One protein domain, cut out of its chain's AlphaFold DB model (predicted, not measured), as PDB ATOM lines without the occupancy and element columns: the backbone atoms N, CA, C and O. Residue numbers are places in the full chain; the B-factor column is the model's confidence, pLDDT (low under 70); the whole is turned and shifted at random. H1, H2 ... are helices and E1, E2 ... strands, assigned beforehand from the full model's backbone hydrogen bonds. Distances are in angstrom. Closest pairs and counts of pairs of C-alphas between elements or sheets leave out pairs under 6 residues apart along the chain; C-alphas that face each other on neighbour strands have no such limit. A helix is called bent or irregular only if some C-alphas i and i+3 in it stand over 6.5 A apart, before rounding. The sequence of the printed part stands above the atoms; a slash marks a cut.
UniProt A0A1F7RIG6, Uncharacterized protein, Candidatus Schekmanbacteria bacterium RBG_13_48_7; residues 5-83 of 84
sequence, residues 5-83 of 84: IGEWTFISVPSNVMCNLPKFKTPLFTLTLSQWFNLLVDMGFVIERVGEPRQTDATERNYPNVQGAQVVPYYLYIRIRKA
ATOM      1  N   ILE A   5      36.477 -31.542   9.347       95.56
ATOM      2  CA  ILE A   5      35.152 -31.119   9.814       95.56
ATOM      3  C   ILE A   5      34.848 -29.732   9.254       95.56
ATOM      4  O   ILE A   5      35.420 -28.740   9.702       95.56
ATOM      5  N   GLY A   6      33.916 -29.660   8.303       93.50
ATOM      6  CA  GLY A   6      33.334 -28.393   7.878       93.50
ATOM      7  C   GLY A   6      32.170 -27.991   8.762       93.50
ATOM      8  O   GLY A   6      31.330 -28.823   9.116       93.50
ATOM      9  N   GLU A   7      32.099 -26.697   9.064       94.12
ATOM     10  CA  GLU A   7      30.987 -26.096   9.789       94.12
ATOM     11  C   GLU A   7      30.192 -25.156   8.881       94.12
ATOM     12  O   GLU A   7      30.754 -24.219   8.313       94.12
ATOM     13  N   TRP A   8      28.882 -25.366   8.756       92.00
ATOM     14  CA  TRP A   8      28.052 -24.603   7.818       92.00
ATOM     15  C   TRP A   8      26.629 -24.348   8.333       92.00
ATOM     16  O   TRP A   8      26.173 -24.944   9.308       92.00
ATOM     17  N   THR A   9      25.933 -23.416   7.681       91.19
ATOM     18  CA  THR A   9      24.507 -23.114   7.875       91.19
ATOM     19  C   THR A   9      23.860 -22.834   6.518       91.19
ATOM     20  O   THR A   9      24.567 -22.637   5.527       91.19
ATOM     21  N   PHE A  10      22.530 -22.827   6.441       86.88
ATOM     22  CA  PHE A  10      21.842 -22.525   5.188       86.88
ATOM     23  C   PHE A  10      21.982 -21.043   4.828       86.88
ATOM     24  O   PHE A  10      21.757 -20.163   5.656       86.88
ATOM     25  N   ILE A  11      22.275 -20.769   3.555       79.56
ATOM     26  CA  ILE A  11      22.401 -19.406   3.008       79.56
ATOM     27  C   ILE A  11      21.093 -18.605   3.161       79.56
ATOM     28  O   ILE A  11      21.115 -17.382   3.213       79.56
ATOM     29  N   SER A  12      19.948 -19.284   3.260       82.31
ATOM     30  CA  SER A  12      18.628 -18.667   3.415       82.31
ATOM     31  C   SER A  12      18.257 -18.312   4.860       82.31
ATOM     32  O   SER A  12      17.140 -17.849   5.087       82.31
ATOM     33  N   VAL A  13      19.124 -18.561   5.849       83.56
ATOM     34  CA  VAL A  13      18.835 -18.223   7.251       83.56
ATOM     35  C   VAL A  13      18.805 -16.698   7.417       83.56
ATOM     36  O   VAL A  13      19.791 -16.036   7.089       83.56
ATOM     37  N   PRO A  14      17.718 -16.122   7.966       83.81
ATOM     38  CA  PRO A  14      17.665 -14.701   8.280       83.81
ATOM     39  C   PRO A  14      18.793 -14.278   9.231       83.81
ATOM     40  O   PRO A  14      19.065 -14.938  10.239       83.81
ATOM     41  N   SER A  15      19.434 -13.144   8.940       79.81
ATOM     42  CA  SER A  15      20.606 -12.652   9.680       79.81
ATOM     43  C   SER A  15      20.341 -12.428  11.174       79.81
ATOM     44  O   SER A  15      21.234 -12.637  11.991       79.81
ATOM     45  N   ASN A  16      19.107 -12.081  11.546       82.31
ATOM     46  CA  ASN A  16      18.677 -11.882  12.932       82.31
ATOM     47  C   ASN A  16      18.581 -13.179  13.759       82.31
ATOM     48  O   ASN A  16      18.508 -13.106  14.982       82.31
ATOM     49  N   VAL A  17      18.580 -14.353  13.119       83.81
ATOM     50  CA  VAL A  17      18.550 -15.662  13.798       83.81
ATOM     51  C   VAL A  17      19.887 -16.400  13.653       83.81
ATOM     52  O   VAL A  17      20.228 -17.236  14.486       83.81
ATOM     53  N   MET A  18      20.690 -16.052  12.641       76.75
ATOM     54  CA  MET A  18      21.925 -16.756  12.278       76.75
ATOM     55  C   MET A  18      22.946 -16.869  13.422       76.75
ATOM     56  O   MET A  18      23.545 -17.928  13.586       76.75
ATOM     57  N   CYS A  19      23.121 -15.821  14.236       75.19
ATOM     58  CA  CYS A  19      24.094 -15.818  15.339       75.19
ATOM     59  C   CYS A  19      23.751 -16.799  16.473       75.19
ATOM     60  O   CYS A  19      24.636 -17.168  17.239       75.19
ATOM     61  N   ASN A  20      22.488 -17.218  16.575       82.25
ATOM     62  CA  ASN A  20      21.992 -18.034  17.683       82.25
ATOM     63  C   ASN A  20      21.788 -19.506  17.302       82.25
ATOM     64  O   ASN A  20      21.418 -20.311  18.156       82.25
ATOM     65  N   LEU A  21      22.005 -19.869  16.034       86.69
ATOM     66  CA  LEU A  21      21.845 -21.241  15.570       86.69
ATOM     67  C   LEU A  21      23.189 -21.978  15.593       86.69
ATOM     68  O   LEU A  21      24.174 -21.473  15.046       86.69
ATOM     69  N   PRO A  22      23.254 -23.185  16.184       89.75
ATOM     70  CA  PRO A  22      24.445 -24.013  16.080       89.75
ATOM     71  C   PRO A  22      24.690 -24.387  14.613       89.75
ATOM     72  O   PRO A  22      23.758 -24.708  13.874       89.75
ATOM     73  N   LYS A  23      25.956 -24.358  14.188       91.75
ATOM     74  CA  LYS A  23      26.345 -24.784  12.840       91.75
ATOM     75  C   LYS A  23      26.256 -26.301  12.709       91.75
ATOM     76  O   LYS A  23      26.594 -27.037  13.638       91.75
ATOM     77  N   PHE A  24      25.877 -26.762  11.524       94.19
ATOM     78  CA  PHE A  24      26.030 -28.161  11.150       94.19
ATOM     79  C   PHE A  24      27.511 -28.502  11.069       94.19
ATOM     80  O   PHE A  24      28.301 -27.687  10.601       94.19
ATOM     81  N   LYS A  25      27.874 -29.711  11.502       95.44
ATOM     82  CA  LYS A  25      29.232 -30.246  11.396       95.44
ATOM     83  C   LYS A  25      29.197 -31.492  10.531       95.44
ATOM     84  O   LYS A  25      28.539 -32.466  10.887       95.44
ATOM     85  N   THR A  26      29.881 -31.459   9.395       94.50
ATOM     86  CA  THR A  26      29.907 -32.571   8.435       94.50
ATOM     87  C   THR A  26      31.338 -32.850   7.992       94.50
ATOM     88  O   THR A  26      32.078 -31.892   7.766       94.50
ATOM     89  N   PRO A  27      31.753 -34.120   7.838       95.12
ATOM     90  CA  PRO A  27      33.061 -34.432   7.280       95.12
ATOM     91  C   PRO A  27      33.101 -34.065   5.789       95.12
ATOM     92  O   PRO A  27      32.284 -34.549   5.006       95.12
ATOM     93  N   LEU A  28      34.053 -33.220   5.396       92.38
ATOM     94  CA  LEU A  28      34.382 -32.918   4.008       92.38
ATOM     95  C   LEU A  28      35.591 -33.730   3.554       92.38
ATOM     96  O   LEU A  28      36.594 -33.857   4.258       92.38
ATOM     97  N   PHE A  29      35.502 -34.226   2.325       92.62
ATOM     98  CA  PHE A  29      36.575 -34.935   1.643       92.62
ATOM     99  C   PHE A  29      36.930 -34.166   0.376       92.62
ATOM    100  O   PHE A  29      36.299 -34.332  -0.669       92.62
ATOM    101  N   THR A  30      37.926 -33.293   0.486       91.62
ATOM    102  CA  THR A  30      38.416 -32.513  -0.651       91.62
ATOM    103  C   THR A  30      39.395 -33.362  -1.444       91.62
ATOM    104  O   THR A  30      40.518 -33.605  -1.006       91.62
ATOM    105  N   LEU A  31      38.954 -33.824  -2.610       92.19
ATOM    106  CA  LEU A  31      39.784 -34.549  -3.564       92.19
ATOM    107  C   LEU A  31      39.874 -33.762  -4.868       92.19
ATOM    108  O   LEU A  31      38.908 -33.122  -5.291       92.19
ATOM    109  N   THR A  32      41.026 -33.835  -5.524       95.00
ATOM    110  CA  THR A  32      41.193 -33.308  -6.879       95.00
ATOM    111  C   THR A  32      40.365 -34.120  -7.880       95.00
ATOM    112  O   THR A  32      39.981 -35.265  -7.624       95.00
ATOM    113  N   LEU A  33      40.146 -33.563  -9.076       95.88
ATOM    114  CA  LEU A  33      39.505 -34.299 -10.173       95.88
ATOM    115  C   LEU A  33      40.252 -35.597 -10.506       95.88
ATOM    116  O   LEU A  33      39.630 -36.641 -10.674       95.88
ATOM    117  N   SER A  34      41.589 -35.555 -10.536       97.25
ATOM    118  CA  SER A  34      42.410 -36.744 -10.790       97.25
ATOM    119  C   SER A  34      42.232 -37.815  -9.715       97.25
ATOM    120  O   SER A  34      42.132 -38.992 -10.047       97.25
ATOM    121  N   GLN A  35      42.134 -37.428  -8.439       96.50
ATOM    122  CA  GLN A  35      41.887 -38.368  -7.348       96.50
ATOM    123  C   GLN A  35      40.508 -39.023  -7.469       96.50
ATOM    124  O   GLN A  35      40.410 -40.238  -7.325       96.50
ATOM    125  N   TRP A  36      39.462 -38.254  -7.787       96.06
ATOM    126  CA  TRP A  36      38.128 -38.812  -8.029       96.06
ATOM    127  C   TRP A  36      38.100 -39.776  -9.216       96.06
ATOM    128  O   TRP A  36      37.531 -40.861  -9.111       96.06
ATOM    129  N   PHE A  37      38.710 -39.407 -10.343       97.50
ATOM    130  CA  PHE A  37      38.692 -40.240 -11.545       97.50
ATOM    131  C   PHE A  37      39.504 -41.518 -11.372       97.50
ATOM    132  O   PHE A  37      39.006 -42.593 -11.696       97.50
ATOM    133  N   ASN A  38      40.706 -41.422 -10.802       97.38
ATOM    134  CA  ASN A  38      41.539 -42.594 -10.554       97.38
ATOM    135  C   ASN A  38      40.872 -43.539  -9.556       97.38
ATOM    136  O   ASN A  38      40.822 -44.731  -9.816       97.38
ATOM    137  N   LEU A  39      40.247 -43.016  -8.493       95.94
ATOM    138  CA  LEU A  39      39.485 -43.835  -7.548       95.94
ATOM    139  C   LEU A  39      38.408 -44.678  -8.258       95.94
ATOM    140  O   LEU A  39      38.237 -45.853  -7.946       95.94
ATOM    141  N   LEU A  40      37.680 -44.093  -9.213       96.31
ATOM    142  CA  LEU A  40      36.655 -44.806  -9.979       96.31
ATOM    143  C   LEU A  40      37.262 -45.856 -10.919       96.31
ATOM    144  O   LEU A  40      36.743 -46.970 -11.001       96.31
ATOM    145  N   VAL A  41      38.361 -45.524 -11.597       96.44
ATOM    146  CA  VAL A  41      39.074 -46.449 -12.492       96.44
ATOM    147  C   VAL A  41      39.664 -47.627 -11.717       96.44
ATOM    148  O   VAL A  41      39.464 -48.772 -12.117       96.44
ATOM    149  N   ASP A  42      40.307 -47.370 -10.578       97.00
ATOM    150  CA  ASP A  42      40.899 -48.391  -9.706       97.00
ATOM    151  C   ASP A  42      39.835 -49.352  -9.149       97.00
ATOM    152  O   ASP A  42      40.098 -50.533  -8.932       97.00
ATOM    153  N   MET A  43      38.598 -48.873  -8.970       96.25
ATOM    154  CA  MET A  43      37.440 -49.699  -8.606       96.25
ATOM    155  C   MET A  43      36.844 -50.501  -9.781       96.25
ATOM    156  O   MET A  43      35.850 -51.209  -9.601       96.25
ATOM    157  N   GLY A  44      37.424 -50.411 -10.979       96.62
ATOM    158  CA  GLY A  44      36.974 -51.135 -12.168       96.62
ATOM    159  C   GLY A  44      35.790 -50.482 -12.883       96.62
ATOM    160  O   GLY A  44      35.039 -51.166 -13.583       96.62
ATOM    161  N   PHE A  45      35.576 -49.175 -12.713       98.12
ATOM    162  CA  PHE A  45      34.581 -48.441 -13.491       98.12
ATOM    163  C   PHE A  45      35.189 -47.809 -14.745       98.12
ATOM    164  O   PHE A  45      36.305 -47.298 -14.749       98.12
ATOM    165  N   VAL A  46      34.390 -47.770 -15.809       97.88
ATOM    166  CA  VAL A  46      34.629 -46.948 -16.994       97.88
ATOM    167  C   VAL A  46      33.873 -45.635 -16.819       97.88
ATOM    168  O   VAL A  46      32.657 -45.638 -16.611       97.88
ATOM    169  N   ILE A  47      34.584 -44.511 -16.915       97.69
ATOM    170  CA  ILE A  47      33.981 -43.174 -16.914       97.69
ATOM    171  C   ILE A  47      33.437 -42.891 -18.315       97.69
ATOM    172  O   ILE A  47      34.183 -42.876 -19.289       97.69
ATOM    173  N   GLU A  48      32.130 -42.661 -18.422       98.00
ATOM    174  CA  GLU A  48      31.451 -42.461 -19.708       98.00
ATOM    175  C   GLU A  48      31.139 -40.995 -19.998       98.00
ATOM    176  O   GLU A  48      31.013 -40.600 -21.157       98.00
ATOM    177  N   ARG A  49      30.927 -40.191 -18.952       97.75
ATOM    178  CA  ARG A  49      30.657 -38.758 -19.079       97.75
ATOM    179  C   ARG A  49      30.982 -38.042 -17.779       97.75
ATOM    180  O   ARG A  49      30.640 -38.530 -16.706       97.75
ATOM    181  N   VAL A  50      31.547 -36.849 -17.905       97.31
ATOM    182  CA  VAL A  50      31.692 -35.883 -16.815       97.31
ATOM    183  C   VAL A  50      30.899 -34.634 -17.190       97.31
ATOM    184  O   VAL A  50      30.870 -34.244 -18.359       97.31
ATOM    185  N   GLY A  51      30.197 -34.046 -16.230       95.12
ATOM    186  CA  GLY A  51      29.423 -32.830 -16.420       95.12
ATOM    187  C   GLY A  51      29.548 -31.909 -15.219       95.12
ATOM    188  O   GLY A  51      29.428 -32.347 -14.081       95.12
ATOM    189  N   GLU A  52      29.748 -30.630 -15.490       93.50
ATOM    190  CA  GLU A  52      29.791 -29.566 -14.494       93.50
ATOM    191  C   GLU A  52      28.519 -28.725 -14.670       93.50
ATOM    192  O   GLU A  52      28.383 -28.026 -15.680       93.50
ATOM    193  N   PRO A  53      27.519 -28.849 -13.777       87.94
ATOM    194  CA  PRO A  53      26.241 -28.178 -13.954       87.94
ATOM    195  C   PRO A  53      26.403 -26.663 -13.893       87.94
ATOM    196  O   PRO A  53      26.896 -26.117 -12.907       87.94
ATOM    197  N   ARG A  54      25.902 -25.994 -14.930       86.06
ATOM    198  CA  ARG A  54      25.773 -24.541 -14.995       86.06
ATOM    199  C   ARG A  54      24.300 -24.168 -14.896       86.06
ATOM    200  O   ARG A  54      23.464 -24.763 -15.576       86.06
ATOM    201  N   GLN A  55      23.985 -23.176 -14.070       82.50
ATOM    202  CA  GLN A  55      22.618 -22.673 -13.964       82.50
ATOM    203  C   GLN A  55      22.221 -21.888 -15.214       82.50
ATOM    204  O   GLN A  55      23.031 -21.167 -15.801       82.50
ATOM    205  N   THR A  56      20.962 -22.038 -15.618       82.62
ATOM    206  CA  THR A  56      20.382 -21.249 -16.709       82.62
ATOM    207  C   THR A  56      19.924 -19.889 -16.193       82.62
ATOM    208  O   THR A  56      19.514 -19.784 -15.038       82.62
ATOM    209  N   ASP A  57      19.891 -18.880 -17.063       83.00
ATOM    210  CA  ASP A  57      19.401 -17.535 -16.720       83.00
ATOM    211  C   ASP A  57      17.969 -17.555 -16.151       83.00
ATOM    212  O   ASP A  57      17.601 -16.738 -15.309       83.00
ATOM    213  N   ALA A  58      17.141 -18.513 -16.587       83.44
ATOM    214  CA  ALA A  58      15.793 -18.704 -16.059       83.44
ATOM    215  C   ALA A  58      15.800 -19.207 -14.605       83.44
ATOM    216  O   ALA A  58      14.964 -18.787 -13.802       83.44
ATOM    217  N   THR A  59      16.742 -20.082 -14.243       82.69
ATOM    218  CA  THR A  59      16.894 -20.563 -12.863       82.69
ATOM    219  C   THR A  59      17.367 -19.437 -11.945       82.69
ATOM    220  O   THR A  59      16.854 -19.306 -10.838       82.69
ATOM    221  N   GLU A  60      18.271 -18.576 -12.409       81.00
ATOM    222  CA  GLU A  60      18.800 -17.463 -11.608       81.00
ATOM    223  C   GLU A  60      17.750 -16.421 -11.246       81.00
ATOM    224  O   GLU A  60      17.722 -15.950 -10.112       81.00
ATOM    225  N   ARG A  61      16.846 -16.091 -12.175       84.00
ATOM    226  CA  ARG A  61      15.751 -15.150 -11.886       84.00
ATOM    227  C   ARG A  61      14.874 -15.617 -10.730       84.00
ATOM    228  O   ARG A  61      14.380 -14.790  -9.974       84.00
ATOM    229  N   ASN A  62      14.681 -16.930 -10.608       86.25
ATOM    230  CA  ASN A  62      13.877 -17.523  -9.542       86.25
ATOM    231  C   ASN A  62      14.693 -17.766  -8.261       86.25
ATOM    232  O   ASN A  62      14.130 -17.746  -7.170       86.25
ATOM    233  N   TYR A  63      16.010 -17.964  -8.386       84.69
ATOM    234  CA  TYR A  63      16.914 -18.295  -7.283       84.69
ATOM    235  C   TYR A  63      18.235 -17.510  -7.395       84.69
ATOM    236  O   TYR A  63      19.271 -18.072  -7.755       84.69
ATOM    237  N   PRO A  64      18.252 -16.206  -7.069       82.00
ATOM    238  CA  PRO A  64      19.446 -15.372  -7.251       82.00
ATOM    239  C   PRO A  64      20.658 -15.867  -6.448       82.00
ATOM    240  O   PRO A  64      21.808 -15.696  -6.842       82.00
ATOM    241  N   ASN A  65      20.403 -16.547  -5.331       81.19
ATOM    242  CA  ASN A  65      21.412 -17.142  -4.460       81.19
ATOM    243  C   ASN A  65      22.215 -18.289  -5.104       81.19
ATOM    244  O   ASN A  65      23.231 -18.683  -4.535       81.19
ATOM    245  N   VAL A  66      21.808 -18.818  -6.266       80.75
ATOM    246  CA  VAL A  66      22.578 -19.847  -6.993       80.75
ATOM    247  C   VAL A  66      23.405 -19.298  -8.157       80.75
ATOM    248  O   VAL A  66      24.083 -20.079  -8.825       80.75
ATOM    249  N   GLN A  67      23.414 -17.977  -8.374       81.06
ATOM    250  CA  GLN A  67      24.119 -17.331  -9.491       81.06
ATOM    251  C   GLN A  67      25.616 -17.672  -9.548       81.06
ATOM    252  O   GLN A  67      26.201 -17.797 -10.621       81.06
ATOM    253  N   GLY A  68      26.262 -17.891  -8.398       78.81
ATOM    254  CA  GLY A  68      27.688 -18.233  -8.374       78.81
ATOM    255  C   GLY A  68      28.041 -19.511  -9.155       78.81
ATOM    256  O   GLY A  68      29.157 -19.622  -9.660       78.81
ATOM    257  N   ALA A  69      27.073 -20.410  -9.380       80.31
ATOM    258  CA  ALA A  69      27.240 -21.598 -10.218       80.31
ATOM    259  C   ALA A  69      27.389 -21.299 -11.730       80.31
ATOM    260  O   ALA A  69      27.665 -22.209 -12.512       80.31
ATOM    261  N   GLN A  70      27.222 -20.046 -12.174       81.00
ATOM    262  CA  GLN A  70      27.618 -19.603 -13.517       81.00
ATOM    263  C   GLN A  70      29.106 -19.257 -13.638       81.00
ATOM    264  O   GLN A  70      29.628 -19.208 -14.751       81.00
ATOM    265  N   VAL A  71      29.788 -18.993 -12.528       83.81
ATOM    266  CA  VAL A  71      31.209 -18.619 -12.532       83.81
ATOM    267  C   VAL A  71      32.070 -19.807 -12.121       83.81
ATOM    268  O   VAL A  71      33.094 -20.063 -12.748       83.81
ATOM    269  N   VAL A  72      31.636 -20.561 -11.107       85.19
ATOM    270  CA  VAL A  72      32.350 -21.735 -10.591       85.19
ATOM    271  C   VAL A  72      31.372 -22.902 -10.449       85.19
ATOM    272  O   VAL A  72      30.366 -22.755  -9.754       85.19
ATOM    273  N   PRO A  73      31.632 -24.072 -11.057       87.06
ATOM    274  CA  PRO A  73      30.758 -25.224 -10.894       87.06
ATOM    275  C   PRO A  73      30.870 -25.784  -9.473       87.06
ATOM    276  O   PRO A  73      31.936 -26.199  -9.026       87.06
ATOM    277  N   TYR A  74      29.749 -25.815  -8.753       88.69
ATOM    278  CA  TYR A  74      29.699 -26.341  -7.382       88.69
ATOM    279  C   TYR A  74      29.579 -27.865  -7.316       88.69
ATOM    280  O   TYR A  74      29.776 -28.452  -6.253       88.69
ATOM    281  N   TYR A  75      29.241 -28.506  -8.435       91.38
ATOM    282  CA  TYR A  75      28.983 -29.939  -8.503       91.38
ATOM    283  C   TYR A  75      29.713 -30.570  -9.682       91.38
ATOM    284  O   TYR A  75      29.857 -29.964 -10.741       91.38
ATOM    285  N   LEU A  76      30.107 -31.827  -9.498       94.56
ATOM    286  CA  LEU A  76      30.687 -32.673 -10.529       94.56
ATOM    287  C   LEU A  76      29.791 -33.897 -10.710       94.56
ATOM    288  O   LEU A  76      29.651 -34.716  -9.803       94.56
ATOM    289  N   TYR A  77      29.161 -34.019 -11.872       95.75
ATOM    290  CA  TYR A  77      28.368 -35.186 -12.239       95.75
ATOM    291  C   TYR A  77      29.237 -36.148 -13.034       95.75
ATOM    292  O   TYR A  77      29.827 -35.769 -14.044       95.75
ATOM    293  N   ILE A  78      29.289 -37.406 -12.604       97.00
ATOM    294  CA  ILE A  78      30.054 -38.450 -13.284       97.00
ATOM    295  C   ILE A  78      29.108 -39.602 -13.608       97.00
ATOM    296  O   ILE A  78      28.506 -40.194 -12.714       97.00
ATOM    297  N   ARG A  79      28.979 -39.932 -14.896       97.88
ATOM    298  CA  ARG A  79      28.327 -41.164 -15.346       97.88
ATOM    299  C   ARG A  79      29.387 -42.240 -15.510       97.88
ATOM    300  O   ARG A  79      30.331 -42.063 -16.283       97.88
ATOM    301  N   ILE A  80      29.199 -43.347 -14.806       98.00
ATOM    302  CA  ILE A  80      30.102 -44.494 -14.816       98.00
ATOM    303  C   ILE A  80      29.354 -45.777 -15.151       98.00
ATOM    304  O   ILE A  80      28.161 -45.908 -14.874       98.00
ATOM    305  N   ARG A  81      30.091 -46.748 -15.681       97.88
ATOM    306  CA  ARG A  81      29.625 -48.115 -15.904       97.88
ATOM    307  C   ARG A  81      30.643 -49.087 -15.329       97.88
ATOM    308  O   ARG A  81      31.842 -48.876 -15.476       97.88
ATOM    309  N   LYS A  82      30.187 -50.158 -14.680       95.50
ATOM    310  CA  LYS A  82      31.083 -51.222 -14.214       95.50
ATOM    311  C   LYS A  82      31.702 -51.922 -15.429       95.50
ATOM    312  O   LYS A  82      30.969 -52.287 -16.353       95.50
ATOM    313  N   ALA A  83      33.027 -52.054 -15.460       83.75
ATOM    314  CA  ALA A  83      33.682 -52.886 -16.459       83.75
ATOM    315  C   ALA A  83      33.236 -54.337 -16.225       83.75
ATOM    316  O   ALA A  83      33.197 -54.787 -15.079       83.75
TER     317      ALA A  83
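Overview. This is residues 5 to 83 of the 84 residues of an uncharacterized protein of Candidatus Schekmanbacteria bacterium RBG_13_48_7 (UniProt A0A1F7RIG6). The trace is a loose, open horseshoe of two two-stranded ribbons, E1 with E2 and E3 with E4, with H2 on the chain between them. The strands of each ribbon are joined by a turn of chain, through H1 in the first and through H3 and H4 in the second, while H2 packs on the second ribbon. Along the 79 printed residues you meet E1, H1, E2, H2, E3, H3, H4 and E4; both sheets, of order E1 - E2 and E3 - E4, are antiparallel, and the class is mixed, helices and strands. The whole is only just loose, close to extended, with a radius of gyration of the C-alphas of 17.2 A, and flat, with spans of 52 by 34 by 18 A.

Arrangement. Begin with E1, residues 5 to 8, and its antiparallel neighbour E2, residues 24 to 28, at 136 degrees; N 6 and O 26 are 2.9 A apart, within hydrogen-bond range. Between them in the chain is H1, residues 15 to 18, which touches no helix. After E2 comes H2, residues 33 to 42, then E3, residues 45 to 51; the closest C-alphas of H2 and E3, Val 41 and Ile 47, are 7.5 A apart. E3 and E4, residues 77 to 82, are antiparallel at 161 degrees, with N 46 and O 81 at 2.8 A and N 79 and O 49 at 2.8 A. H2 and E4 are near each other, with 8 pairs of C-alphas within 10 A. H3, residues 57 to 62, and H4, residues 64 to 70, are close but not clearly touching, at a shallow tilt of 24 degrees, opposite ways; their closest C-alphas, Glu 60 and Gln 67, are 5.7 A apart. E1 and E2 are each apart from E3 and E4. Every O i to N i+4 pair is within hydrogen-bond range in H2, 1 of 2 in H3 and 0 of 3 in H4, where 3 of 4 O i to N i+3 pairs are; H1 is too short for an i+4 pair.

Along the chain. Find C-alpha 5 at (35.152, -31.119, 9.814), where E1 begins. From C-alpha 33 at (39.505, -34.299, -10.173), H2 runs 14.2 A to C-alpha 42. E3 spans 16.7 A from C-alpha 45 to C-alpha 51. H4 is irregular, with C-alphas 65 and 68 at 7.5 A. E4 covers 16.4 A and ends at C-alpha 82, (31.083, -51.222, -14.214).

Size, cuts and confidence. The C-alphas farthest apart, those of Asn 16 and Ala 83, are 52.6 A apart. The printed part has no cut, and no link is long. Its mean pLDDT is 89.8, and no printed residue is under 70.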